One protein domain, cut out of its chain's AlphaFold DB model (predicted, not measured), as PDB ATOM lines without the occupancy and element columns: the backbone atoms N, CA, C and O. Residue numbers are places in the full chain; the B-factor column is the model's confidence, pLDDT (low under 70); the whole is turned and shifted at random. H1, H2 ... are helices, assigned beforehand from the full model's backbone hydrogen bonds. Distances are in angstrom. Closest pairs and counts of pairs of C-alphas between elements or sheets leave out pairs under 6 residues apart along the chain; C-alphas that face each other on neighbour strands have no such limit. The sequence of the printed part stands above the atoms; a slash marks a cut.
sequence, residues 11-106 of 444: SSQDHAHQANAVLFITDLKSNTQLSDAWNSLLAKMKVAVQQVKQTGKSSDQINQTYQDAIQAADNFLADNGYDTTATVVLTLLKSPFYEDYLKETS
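What this domain is: This is residues 11 to 106 of the 444 residues of an uncharacterized protein of Scytonema sp. NIES-4073 (UniProt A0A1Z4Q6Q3). A long helical hairpin, H2 and H3 side by side, makes the length of the model, and the long helix H1 meets one end of H2 at a corner, so that H1 and H2 form an L. The short helices H4 and H5 lie over one side of the hairpin, with H4 packed between H1 and H3 and H5 slantwise beside H2 and H3. The printed part has 96 residues with five named helices, in the order H1, H2, H3, H4, H5, and no named strand; its class is all helix. It is compact, with a radius of gyration of the C-alphas of 13.8 A, and spans 40 by 32 by 20 A.

Where its parts are: H2, the longest helix, holds residues 32 to 54 and measures 32.4 A from C-alpha 32 at (50.484, 57.466, -9.945) to C-alpha 54. H3 holds residues 59 to 79 and measures 30.1 A. H1 holds residues 11 to 30, 29.0 A long, and begins with C-alpha 11 at (27.140, 49.535, 10.978). H4 holds residues 86 to 93, 10.1 A long. H5 holds residues 96 to 105, 14.4 A long, and ends with C-alpha 105 at (48.936, 36.074, 14.132).

How they stand to each other: H2 is the hub, touching H1, H3 and H5. H2 and H3 form a hairpin and run opposite ways at a shallow tilt of 12 degrees; their closest C-alphas, those of Met 45 and Ala 69, are 5.1 A apart. H2 and H5 only just touch, with 3 pairs of C-alphas within 8 A, the closest being those of Lys 46 and Phe 97 at 5.8 A; they run the same way at a steep tilt of 40 degrees. H2, H3 and H5 form an up and down bundle, each helix running against the one before it. H3 and H5 are close but not clearly touching, with the C-alphas of Tyr 66 and Tyr 101 closest at 6.7 A. H1 and H2 touch only at the corner by their link, about perpendicular at 75 degrees, with the C-alphas of Leu 28 and Ser 35 closest at 4.7 A. H4 touches H1 at a steep tilt of 57 degrees, with the C-alphas of Ala 21 and Val 89 closest at 5.2 A. H4 also touches residues 70 to 77 of H3, about perpendicular at 86 degrees; the C-alphas of Asp 74 and Ala 86 are closest at 4.9 A. H1 and H3 are only just apart, 8.2 A at the closest. In H1, H2, H3, H4 and H5 every O i to N i+4 pair is within hydrogen-bond range.

The domain as a whole: The two C-alphas farthest apart, those of Ser 12 and Thr 55, are 43.3 A apart. The printed part has no cut and no long link. The mean pLDDT of the printed part is 70.9, and 43 residues are under 70, among them residues 11 to 30 and 95 to 104.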
ATOM      1  N   SER A  11      27.013  50.079  12.341       37.91
ATOM      2  CA  SER A  11      27.140  49.535  10.978       37.91
ATOM      3  C   SER A  11      27.459  50.611   9.933       37.91
ATOM      4  O   SER A  11      28.192  50.365   8.985       37.91
ATOM      5  N   SER A  12      26.973  51.844  10.113       40.53
ATOM      6  CA  SER A  12      27.254  52.945   9.184       40.53
ATOM      7  C   SER A  12      28.708  53.418   9.231       40.53
ATOM      8  O   SER A  12      29.200  53.916   8.223       40.53
ATOM      9  N   GLN A  13      29.405  53.249  10.364       41.41
ATOM     10  CA  GLN A  13      30.824  53.602  10.475       41.41
ATOM     11  C   GLN A  13      31.710  52.565   9.782       41.41
ATOM     12  O   GLN A  13      32.615  52.945   9.042       41.41
ATOM     13  N   ASP A  14      31.400  51.277   9.926       45.28
ATOM     14  CA  ASP A  14      32.137  50.212   9.239       45.28
ATOM     15  C   ASP A  14      31.918  50.271   7.718       45.28
ATOM     16  O   ASP A  14      32.878  50.211   6.944       45.28
ATOM     17  N   HIS A  15      30.685  50.551   7.273       49.31
ATOM     18  CA  HIS A  15      30.396  50.833   5.862       49.31
ATOM     19  C   HIS A  15      31.111  52.093   5.348       49.31
ATOM     20  O   HIS A  15      31.583  52.112   4.209       49.31
ATOM     21  N   ALA A  16      31.230  53.143   6.167       58.41
ATOM     22  CA  ALA A  16      31.953  54.357   5.793       58.41
ATOM     23  C   ALA A  16      33.460  54.101   5.635       58.41
ATOM     24  O   ALA A  16      34.052  54.564   4.657       58.41
ATOM     25  N   HIS A  17      34.072  53.321   6.530       60.34
ATOM     26  CA  HIS A  17      35.483  52.948   6.429       60.34
ATOM     27  C   HIS A  17      35.764  52.060   5.210       60.34
ATOM     28  O   HIS A  17      36.759  52.280   4.511       60.34
ATOM     29  N   GLN A  18      34.887  51.103   4.900       58.53
ATOM     30  CA  GLN A  18      35.010  50.258   3.706       58.53
ATOM     31  C   GLN A  18      34.841  51.059   2.409       58.53
ATOM     32  O   GLN A  18      35.658  50.930   1.497       58.53
ATOM     33  N   ALA A  19      33.846  51.948   2.333       55.75
ATOM     34  CA  ALA A  19      33.654  52.820   1.175       55.75
ATOM     35  C   ALA A  19      34.875  53.728   0.938       55.75
ATOM     36  O   ALA A  19      35.349  53.850  -0.193       55.75
ATOM     37  N   ASN A  20      35.443  54.307   2.004       68.69
ATOM     38  CA  ASN A  20      36.673  55.099   1.921       68.69
ATOM     39  C   ASN A  20      37.890  54.265   1.493       68.69
ATOM     40  O   ASN A  20      38.731  54.760   0.744       68.69
ATOM     41  N   ALA A  21      37.976  52.995   1.896       62.03
ATOM     42  CA  ALA A  21      39.037  52.103   1.437       62.03
ATOM     43  C   ALA A  21      38.924  51.788  -0.065       62.03
ATOM     44  O   ALA A  21      39.928  51.810  -0.777       62.03
ATOM     45  N   VAL A  22      37.713  51.556  -0.582       54.81
ATOM     46  CA  VAL A  22      37.479  51.347  -2.023       54.81
ATOM     47  C   VAL A  22      37.812  52.607  -2.828       54.81
ATOM     48  O   VAL A  22      38.419  52.508  -3.900       54.81
ATOM     49  N   LEU A  23      37.473  53.791  -2.307       54.06
ATOM     50  CA  LEU A  23      37.866  55.074  -2.899       54.06
ATOM     51  C   LEU A  23      39.390  55.212  -2.955       54.06
ATOM     52  O   LEU A  23      39.932  55.455  -4.031       54.06
ATOM     53  N   PHE A  24      40.089  54.945  -1.848       68.00
ATOM     54  CA  PHE A  24      41.552  54.943  -1.813       68.00
ATOM     55  C   PHE A  24      42.161  53.997  -2.856       68.00
ATOM     56  O   PHE A  24      43.058  54.379  -3.601       68.00
ATOM     57  N   ILE A  25      41.652  52.768  -2.969       62.97
ATOM     58  CA  ILE A  25      42.146  51.778  -3.941       62.97
ATOM     59  C   ILE A  25      41.880  52.216  -5.384       62.97
ATOM     60  O   ILE A  25      42.692  51.963  -6.277       62.97
ATOM     61  N   THR A  26      40.749  52.871  -5.626       55.53
ATOM     62  CA  THR A  26      40.422  53.444  -6.935       55.53
ATOM     63  C   THR A  26      41.382  54.583  -7.277       55.53
ATOM     64  O   THR A  26      41.919  54.618  -8.389       55.53
ATOM     65  N   ASP A  27      41.688  55.446  -6.309       57.06
ATOM     66  CA  ASP A  27      42.660  56.528  -6.457       57.06
ATOM     67  C   ASP A  27      44.087  56.002  -6.639       57.06
ATOM     68  O   ASP A  27      44.826  56.531  -7.464       57.06
ATOM     69  N   LEU A  28      44.480  54.905  -5.987       64.38
ATOM     70  CA  LEU A  28      45.776  54.255  -6.227       64.38
ATOM     71  C   LEU A  28      45.967  53.806  -7.686       64.38
ATOM     72  O   LEU A  28      47.106  53.721  -8.154       64.38
ATOM     73  N   LYS A  29      44.878  53.496  -8.405       57.31
ATOM     74  CA  LYS A  29      44.918  53.086  -9.821       57.31
ATOM     75  C   LYS A  29      44.999  54.276 -10.775       57.31
ATOM     76  O   LYS A  29      45.558  54.139 -11.861       57.31
ATOM     77  N   SER A  30      44.428  55.418 -10.399       57.41
ATOM     78  CA  SER A  30      44.326  56.606 -11.255       57.41
ATOM     79  C   SER A  30      45.383  57.676 -10.940       57.41
ATOM     80  O   SER A  30      45.756  58.448 -11.824       57.41
ATOM     81  N   ASN A  31      45.913  57.696  -9.714       71.31
ATOM     82  CA  ASN A  31      46.897  58.649  -9.211       71.31
ATOM     83  C   ASN A  31      48.256  57.970  -8.984       71.31
ATOM     84  O   ASN A  31      48.528  57.386  -7.933       71.31
ATOM     85  N   THR A  32      49.148  58.086  -9.972       76.50
ATOM     86  CA  THR A  32      50.484  57.466  -9.945       76.50
ATOM     87  C   THR A  32      51.338  57.941  -8.767       76.50
ATOM     88  O   THR A  32      52.051  57.139  -8.178       76.50
ATOM     89  N   GLN A  33      51.228  59.211  -8.362       72.25
ATOM     90  CA  GLN A  33      51.998  59.742  -7.233       72.25
ATOM     91  C   GLN A  33      51.559  59.117  -5.902       72.25
ATOM     92  O   GLN A  33      52.409  58.746  -5.090       72.25
ATOM     93  N   LEU A  34      50.247  58.982  -5.684       67.25
ATOM     94  CA  LEU A  34      49.698  58.307  -4.504       67.25
ATOM     95  C   LEU A  34      50.087  56.821  -4.498       67.25
ATOM     96  O   LEU A  34      50.507  56.298  -3.467       67.25
ATOM     97  N   SER A  35      50.024  56.177  -5.668       69.56
ATOM     98  CA  SER A  35      50.437  54.784  -5.880       69.56
ATOM     99  C   SER A  35      51.905  54.545  -5.525       69.56
ATOM    100  O   SER A  35      52.224  53.651  -4.740       69.56
ATOM    101  N   ASP A  36      52.810  55.379  -6.037       77.00
ATOM    102  CA  ASP A  36      54.246  55.283  -5.766       77.00
ATOM    103  C   ASP A  36      54.556  55.517  -4.283       77.00
ATOM    104  O   ASP A  36      55.379  54.809  -3.691       77.00
ATOM    105  N   ALA A  37      53.876  56.482  -3.655       74.62
ATOM    106  CA  ALA A  37      54.045  56.781  -2.238       74.62
ATOM    107  C   ALA A  37      53.566  55.621  -1.347       74.62
ATOM    108  O   ALA A  37      54.291  55.215  -0.434       74.62
ATOM    109  N   TRP A  38      52.405  55.037  -1.656       86.25
ATOM    110  CA  TRP A  38      51.870  53.866  -0.960       86.25
ATOM    111  C   TRP A  38      52.766  52.634  -1.135       86.25
ATOM    112  O   TRP A  38      53.156  52.003  -0.154       86.25
ATOM    113  N   ASN A  39      53.197  52.329  -2.361       84.12
ATOM    114  CA  ASN A  39      54.099  51.203  -2.627       84.12
ATOM    115  C   ASN A  39      55.461  51.374  -1.936       84.12
ATOM    116  O   ASN A  39      56.027  50.409  -1.418       84.12
ATOM    117  N   SER A  40      55.979  52.604  -1.877       84.88
ATOM    118  CA  SER A  40      57.199  52.932  -1.130       84.88
ATOM    119  C   SER A  40      57.026  52.693   0.370       84.88
ATOM    120  O   SER A  40      57.928  52.157   1.021       84.88
ATOM    121  N   LEU A  41      55.861  53.039   0.926       89.12
ATOM    122  CA  LEU A  41      55.523  52.748   2.315       89.12
ATOM    123  C   LEU A  41      55.462  51.234   2.570       89.12
ATOM    124  O   LEU A  41      56.180  50.753   3.447       89.12
ATOM    125  N   LEU A  42      54.724  50.473   1.755       85.31
ATOM    126  CA  LEU A  42      54.643  49.010   1.870       85.31
ATOM    127  C   LEU A  42      56.021  48.339   1.777       85.31
ATOM    128  O   LEU A  42      56.327  47.412   2.532       85.31
ATOM    129  N   ALA A  43      56.889  48.820   0.885       84.88
ATOM    130  CA  ALA A  43      58.254  48.319   0.763       84.88
ATOM    131  C   ALA A  43      59.073  48.577   2.039       84.88
ATOM    132  O   ALA A  43      59.770  47.675   2.512       84.88
ATOM    133  N   LYS A  44      58.963  49.770   2.639       86.94
ATOM    134  CA  LYS A  44      59.624  50.096   3.916       86.94
ATOM    135  C   LYS A  44      59.103  49.230   5.059       86.94
ATOM    136  O   LYS A  44      59.912  48.707   5.823       86.94
ATOM    137  N   MET A  45      57.787  49.037   5.137       88.81
ATOM    138  CA  MET A  45      57.138  48.162   6.119       88.81
ATOM    139  C   MET A  45      57.688  46.732   6.025       88.81
ATOM    140  O   MET A  45      58.141  46.165   7.019       88.81
ATOM    141  N   LYS A  46      57.752  46.177   4.806       85.56
ATOM    142  CA  LYS A  46      58.310  44.842   4.551       85.56
ATOM    143  C   LYS A  46      59.780  44.735   4.954       85.56
ATOM    144  O   LYS A  46      60.161  43.769   5.612       85.56
ATOM    145  N   VAL A  47      60.609  45.711   4.579       87.19
ATOM    146  CA  VAL A  47      62.040  45.722   4.927       87.19
ATOM    147  C   VAL A  47      62.237  45.779   6.440       87.19
ATOM    148  O   VAL A  47      63.053  45.020   6.963       87.19
ATOM    149  N   ALA A  48      61.476  46.618   7.147       85.44
ATOM    150  CA  ALA A  48      61.564  46.738   8.599       85.44
ATOM    151  C   ALA A  48      61.271  45.396   9.289       85.44
ATOM    152  O   ALA A  48      62.070  44.924  10.100       85.44
ATOM    153  N   VAL A  49      60.182  44.727   8.898       82.38
ATOM    154  CA  VAL A  49      59.826  43.406   9.433       82.38
ATOM    155  C   VAL A  49      60.894  42.362   9.104       82.38
ATOM    156  O   VAL A  49      61.320  41.619   9.990       82.38
ATOM    157  N   GLN A  50      61.372  42.302   7.858       85.19
ATOM    158  CA  GLN A  50      62.387  41.322   7.455       85.19
ATOM    159  C   GLN A  50      63.702  41.494   8.219       85.19
ATOM    160  O   GLN A  50      64.295  40.501   8.639       85.19
ATOM    161  N   GLN A  51      64.139  42.732   8.456       85.25
ATOM    162  CA  GLN A  51      65.329  43.014   9.265       85.25
ATOM    163  C   GLN A  51      65.170  42.511  10.702       85.25
ATOM    164  O   GLN A  51      66.106  41.958  11.285       85.25
ATOM    165  N   VAL A  52      63.979  42.661  11.278       81.88
ATOM    166  CA  VAL A  52      63.692  42.187  12.634       81.88
ATOM    167  C   VAL A  52      63.644  40.658  12.685       81.88
ATOM    168  O   VAL A  52      64.279  40.074  13.561       81.88
ATOM    169  N   LYS A  53      63.039  39.991  11.694       79.19
ATOM    170  CA  LYS A  53      63.062  38.519  11.593       79.19
ATOM    171  C   LYS A  53      64.485  37.962  11.431       79.19
ATOM    172  O   LYS A  53      64.845  36.980  12.072       79.19
ATOM    173  N   GLN A  54      65.325  38.603  10.615       80.75
ATOM    174  CA  GLN A  54      66.698  38.145  10.342       80.75
ATOM    175  C   GLN A  54      67.666  38.342  11.513       80.75
ATOM    176  O   GLN A  54      68.682  37.654  11.591       80.75
ATOM    177  N   THR A  55      67.371  39.262  12.432       77.88
ATOM    178  CA  THR A  55      68.245  39.565  13.576       77.88
ATOM    179  C   THR A  55      68.005  38.659  14.788       77.88
ATOM    180  O   THR A  55      68.614  38.878  15.831       77.88
ATOM    181  N   GLY A  56      67.155  37.630  14.662       62.25
ATOM    182  CA  GLY A  56      66.854  36.693  15.752       62.25
ATOM    183  C   GLY A  56      66.128  37.349  16.930       62.25
ATOM    184  O   GLY A  56      66.238  36.888  18.064       62.25
ATOM    185  N   LYS A  57      65.441  38.464  16.664       71.62
ATOM    186  CA  LYS A  57      64.651  39.212  17.640       71.62
ATOM    187  C   LYS A  57      63.439  38.400  18.110       71.62
ATOM    188  O   LYS A  57      62.985  37.500  17.407       71.62
ATOM    189  N   SER A  58      62.932  38.706  19.307       67.00
ATOM    190  CA  SER A  58      61.786  37.981  19.874       67.00
ATOM    191  C   SER A  58      60.525  38.170  19.024       67.00
ATOM    192  O   SER A  58      60.391  39.169  18.309       67.00
ATOM    193  N   SER A  59      59.569  37.242  19.136       60.16
ATOM    194  CA  SER A  59      58.254  37.353  18.488       60.16
ATOM    195  C   SER A  59      57.571  38.691  18.794       60.16
ATOM    196  O   SER A  59      56.957  39.286  17.915       60.16
ATOM    197  N   ASP A  60      57.775  39.245  19.990       57.22
ATOM    198  CA  ASP A  60      57.216  40.539  20.401       57.22
ATOM    199  C   ASP A  60      57.797  41.710  19.608       57.22
ATOM    200  O   ASP A  60      57.093  42.670  19.302       57.22
ATOM    201  N   GLN A  61      59.088  41.648  19.277       68.69
ATOM    202  CA  GLN A  61      59.750  42.667  18.467       68.69
ATOM    203  C   GLN A  61      59.309  42.568  17.005       68.69
ATOM    204  O   GLN A  61      59.140  43.596  16.347       68.69
ATOM    205  N   ILE A  62      59.077  41.349  16.507       71.38
ATOM    206  CA  ILE A  62      58.498  41.110  15.180       71.38
ATOM    207  C   ILE A  62      57.076  41.687  15.128       71.38
ATOM    208  O   ILE A  62      56.794  42.527  14.274       71.38
ATOM    209  N   ASN A  63      56.221  41.333  16.089       65.12
ATOM    210  CA  ASN A  63      54.847  41.827  16.195       65.12
ATOM    211  C   ASN A  63      54.790  43.348  16.366       65.12
ATOM    212  O   ASN A  63      53.986  44.005  15.712       65.12
ATOM    213  N   GLN A  64      55.681  43.928  17.176       69.44
ATOM    214  CA  GLN A  64      55.809  45.381  17.301       69.44
ATOM    215  C   GLN A  64      56.066  46.038  15.947       69.44
ATOM    216  O   GLN A  64      55.425  47.022  15.603       69.44
ATOM    217  N   THR A  65      56.984  45.469  15.169       76.44
ATOM    218  CA  THR A  65      57.369  46.028  13.871       76.44
ATOM    219  C   THR A  65      56.221  45.953  12.868       76.44
ATOM    220  O   THR A  65      56.057  46.871  12.068       76.44
ATOM    221  N   TYR A  66      55.400  44.901  12.930       78.50
ATOM    222  CA  TYR A  66      54.159  44.829  12.159       78.50
ATOM    223  C   TYR A  66      53.166  45.923  12.564       78.50
ATOM    224  O   TYR A  66      52.630  46.601  11.692       78.50
ATOM    225  N   GLN A  67      52.952  46.140  13.862       72.81
ATOM    226  CA  GLN A  67      52.028  47.169  14.353       72.81
ATOM    227  C   GLN A  67      52.500  48.588  14.005       72.81
ATOM    228  O   GLN A  67      51.711  49.390  13.517       72.81
ATOM    229  N   ASP A  68      53.792  48.887  14.172       73.69
ATOM    230  CA  ASP A  68      54.380  50.181  13.792       73.69
ATOM    231  C   ASP A  68      54.222  50.447  12.289       73.69
ATOM    232  O   ASP A  68      53.943  51.568  11.860       73.69
ATOM    233  N   ALA A  69      54.375  49.399  11.481       81.06
ATOM    234  CA  ALA A  69      54.160  49.452  10.047       81.06
ATOM    235  C   ALA A  69      52.684  49.707   9.688       81.06
ATOM    236  O   ALA A  69      52.418  50.546   8.827       81.06
ATOM    237  N   ILE A  70      51.731  49.041  10.351       80.31
ATOM    238  CA  ILE A  70      50.288  49.277  10.156       80.31
ATOM    239  C   ILE A  70      49.924  50.712  10.559       80.31
ATOM    240  O   ILE A  70      49.306  51.421   9.772       80.31
ATOM    241  N   GLN A  71      50.408  51.197  11.704       75.75
ATOM    242  CA  GLN A  71      50.168  52.572  12.151       75.75
ATOM    243  C   GLN A  71      50.749  53.615  11.183       75.75
ATOM    244  O   GLN A  71      50.161  54.679  10.982       75.75
ATOM    245  N   ALA A  72      51.907  53.341  10.576       76.25
ATOM    246  CA  ALA A  72      52.464  54.211   9.543       76.25
ATOM    247  C   ALA A  72      51.557  54.276   8.302       76.25
ATOM    248  O   ALA A  72      51.439  55.339   7.692       76.25
ATOM    249  N   ALA A  73      50.895  53.170   7.957       83.31
ATOM    250  CA  ALA A  73      49.881  53.130   6.910       83.31
ATOM    251  C   ALA A  73      48.581  53.846   7.315       83.31
ATOM    252  O   ALA A  73      48.032  54.566   6.484       83.31
ATOM    253  N   ASP A  74      48.137  53.751   8.571       70.75
ATOM    254  CA  ASP A  74      46.987  54.525   9.070       70.75
ATOM    255  C   ASP A  74      47.250  56.029   8.971       70.75
ATOM    256  O   ASP A  74      46.433  56.781   8.442       70.75
ATOM    257  N   ASN A  75      48.429  56.469   9.418       71.75
ATOM    258  CA  ASN A  75      48.829  57.872   9.323       71.75
ATOM    259  C   ASN A  75      48.894  58.325   7.862       71.75
ATOM    260  O   ASN A  75      48.428  59.410   7.540       71.75
ATOM    261  N   PHE A  76      49.417  57.482   6.965       83.75
ATOM    262  CA  PHE A  76      49.434  57.781   5.537       83.75
ATOM    263  C   PHE A  76      48.022  57.979   4.973       83.75
ATOM    264  O   PHE A  76      47.798  58.920   4.215       83.75
ATOM    265  N   LEU A  77      47.069  57.116   5.331       75.62
ATOM    266  CA  LEU A  77      45.681  57.227   4.875       75.62
ATOM    267  C   LEU A  77      45.026  58.510   5.395       75.62
ATOM    268  O   LEU A  77      44.459  59.267   4.604       75.62
ATOM    269  N   ALA A  78      45.193  58.804   6.686       68.19
ATOM    270  CA  ALA A  78      44.679  60.020   7.308       68.19
ATOM    271  C   ALA A  78      45.296  61.297   6.703       68.19
ATOM    272  O   ALA A  78      44.568  62.232   6.369       68.19
ATOM    273  N   ASP A  79      46.615  61.321   6.484       73.00
ATOM    274  CA  ASP A  79      47.341  62.456   5.893       73.00
ATOM    275  C   ASP A  79      46.917  62.733   4.441       73.00
ATOM    276  O   ASP A  79      47.023  63.865   3.964       73.00
ATOM    277  N   ASN A  80      46.413  61.714   3.737       75.69
ATOM    278  CA  ASN A  80      45.867  61.841   2.385       75.69
ATOM    279  C   ASN A  80      44.333  62.004   2.362       75.69
ATOM    280  O   ASN A  80      43.741  62.027   1.286       75.69
ATOM    281  N   GLY A  81      43.698  62.182   3.525       74.69
ATOM    282  CA  GLY A  81      42.283  62.545   3.647       74.69
ATOM    283  C   GLY A  81      41.295  61.380   3.577       74.69
ATOM    284  O   GLY A  81      40.106  61.627   3.382       74.69
ATOM    285  N   TYR A  82      41.754  60.136   3.735       69.88
ATOM    286  CA  TYR A  82      40.886  58.959   3.732       69.88
ATOM    287  C   TYR A  82      40.435  58.608   5.150       69.88
ATOM    288  O   TYR A  82      41.258  58.371   6.032       69.88
ATOM    289  N   ASP A  83      39.120  58.527   5.357       77.62
ATOM    290  CA  ASP A  83      38.520  58.107   6.628       77.62
ATOM    291  C   ASP A  83      38.365  56.576   6.657       77.62
ATOM    292  O   ASP A  83      37.276  56.018   6.518       77.62
ATOM    293  N   THR A  84      39.495  55.874   6.728       75.12
ATOM    294  CA  THR A  84      39.582  54.406   6.757       75.12
ATOM    295  C   THR A  84      40.799  53.949   7.562       75.12
ATOM    296  O   THR A  84      41.566  54.774   8.053       75.12
ATOM    297  N   THR A  85      40.985  52.637   7.701       79.94
ATOM    298  CA  THR A  85      42.157  52.054   8.367       79.94
ATOM    299  C   THR A  85      43.030  51.284   7.385       79.94
ATOM    300  O   THR A  85      42.562  50.721   6.389       79.94
ATOM    301  N   ALA A  86      44.317  51.215   7.699       80.88
ATOM    302  CA  ALA A  86      45.306  50.424   6.997       80.88
ATOM    303  C   ALA A  86      44.896  48.961   6.949       80.88
ATOM    304  O   ALA A  86      45.047  48.346   5.906       80.88
ATOM    305  N   THR A  87      44.326  48.414   8.023       73.25
ATOM    306  CA  THR A  87      43.832  47.033   8.030       73.25
ATOM    307  C   THR A  87      42.808  46.815   6.918       73.25
ATOM    308  O   THR A  87      43.041  45.965   6.069       73.25
ATOM    309  N   VAL A  88      41.751  47.633   6.833       71.00
ATOM    310  CA  VAL A  88      40.706  47.496   5.795       71.00
ATOM    311  C   VAL A  88      41.301  47.606   4.386       71.00
ATOM    312  O   VAL A  88      41.016  46.785   3.513       71.00
ATOM    313  N   VAL A  89      42.177  48.585   4.163       73.25
ATOM    314  CA  VAL A  89      42.842  48.795   2.869       73.25
ATOM    315  C   VAL A  89      43.779  47.639   2.507       73.25
ATOM    316  O   VAL A  89      43.774  47.169   1.370       73.25
ATOM    317  N   LEU A  90      44.600  47.175   3.448       78.19
ATOM    318  CA  LEU A  90      45.570  46.099   3.240       78.19
ATOM    319  C   LEU A  90      44.880  44.748   3.031       78.19
ATOM    320  O   LEU A  90      45.388  43.957   2.230       78.19
ATOM    321  N   THR A  91      43.741  44.515   3.690       68.19
ATOM    322  CA  THR A  91      42.854  43.369   3.453       68.19
ATOM    323  C   THR A  91      42.334  43.389   2.020       68.19
ATOM    324  O   THR A  91      42.534  42.425   1.286       68.19
ATOM    325  N   LEU A  92      41.752  44.508   1.575       67.38
ATOM    326  CA  LEU A  92      41.222  44.641   0.211       67.38
ATOM    327  C   LEU A  92      42.315  44.537  -0.866       67.38
ATOM    328  O   LEU A  92      42.078  44.002  -1.947       67.38
ATOM    329  N   LEU A  93      43.520  45.036  -0.580       74.12
ATOM    330  CA  LEU A  93      44.665  44.965  -1.489       74.12
ATOM    331  C   LEU A  93      45.411  43.623  -1.447       74.12
ATOM    332  O   LEU A  93      46.270  43.413  -2.304       74.12
ATOM    333  N   LYS A  94      45.137  42.756  -0.460       72.00
ATOM    334  CA  LYS A  94      45.872  41.502  -0.202       72.00
ATOM    335  C   LYS A  94      47.388  41.693  -0.274       72.00
ATOM    336  O   LYS A  94      48.109  41.010  -1.000       72.00
ATOM    337  N   SER A  95      47.892  42.713   0.422       68.06
ATOM    338  CA  SER A  95      49.318  43.039   0.321       68.06
ATOM    339  C   SER A  95      50.182  41.904   0.910       68.06
ATOM    340  O   SER A  95      49.849  41.395   1.982       68.06
ATOM    341  N   PRO A  96      51.345  41.561   0.319       67.88
ATOM    342  CA  PRO A  96      52.217  40.509   0.857       67.88
ATOM    343  C   PRO A  96      52.672  40.746   2.306       67.88
ATOM    344  O   PRO A  96      52.930  39.806   3.046       67.88
ATOM    345  N   PHE A  97      52.783  42.013   2.724       69.62
ATOM    346  CA  PHE A  97      53.081  42.372   4.112       69.62
ATOM    347  C   PHE A  97      51.960  41.934   5.062       69.62
ATOM    348  O   PHE A  97      52.233  41.392   6.131       69.62
ATOM    349  N   TYR A  98      50.713  42.180   4.667       64.81
ATOM    350  CA  TYR A  98      49.543  41.858   5.469       64.81
ATOM    351  C   TYR A  98      49.294  40.350   5.507       64.81
ATOM    352  O   TYR A  98      49.032  39.816   6.576       64.81
ATOM    353  N   GLU A  99      49.513  39.639   4.401       65.25
ATOM    354  CA  GLU A  99      49.498  38.170   4.397       65.25
ATOM    355  C   GLU A  99      50.547  37.569   5.348       65.25
ATOM    356  O   GLU A  99      50.273  36.592   6.045       65.25
ATOM    357  N   ASP A 100      51.751  38.147   5.405       66.81
ATOM    358  CA  ASP A 100      52.784  37.702   6.343       66.81
ATOM    359  C   ASP A 100      52.421  38.034   7.804       66.81
ATOM    360  O   ASP A 100      52.763  37.267   8.699       66.81
ATOM    361  N   TYR A 101      51.743  39.158   8.057       67.94
ATOM    362  CA  TYR A 101      51.221  39.514   9.383       67.94
ATOM    363  C   TYR A 101      50.116  38.554   9.835       67.94
ATOM    364  O   TYR A 101      50.158  38.050  10.959       67.94
ATOM    365  N   LEU A 102      49.161  38.265   8.946       65.69
ATOM    366  CA  LEU A 102      48.084  37.314   9.194       65.69
ATOM    367  C   LEU A 102      48.673  35.966   9.602       65.69
ATOM    368  O   LEU A 102      48.404  35.532  10.713       65.69
ATOM    369  N   LYS A 103      49.612  35.407   8.827       69.81
ATOM    370  CA  LYS A 103      50.296  34.137   9.156       69.81
ATOM    371  C   LYS A 103      50.956  34.112  10.538       69.81
ATOM    372  O   LYS A 103      50.927  33.085  11.207       69.81
ATOM    373  N   GLU A 104      51.578  35.209  10.966       68.12
ATOM    374  CA  GLU A 104      52.235  35.287  12.283       68.12
ATOM    375  C   GLU A 104      51.223  35.406  13.435       68.12
ATOM    376  O   GLU A 104      51.502  35.000  14.564       68.12
ATOM    377  N   THR A 105      50.029  35.929  13.157       72.31
ATOM    378  CA  THR A 105      48.936  36.074  14.132       72.31
ATOM    379  C   THR A 105      47.875  34.973  14.039       72.31
ATOM    380  O   THR A 105      47.027  34.882  14.930       72.31
ATOM    381  N   SER A 106      47.959  34.104  13.027       77.44
ATOM    382  CA  SER A 106      47.076  32.958  12.825       77.44
ATOM    383  C   SER A 106      47.152  31.967  13.996       77.44
ATOM    384  O   SER A 106      48.196  31.842  14.647       77.44
TER     385      SER A 106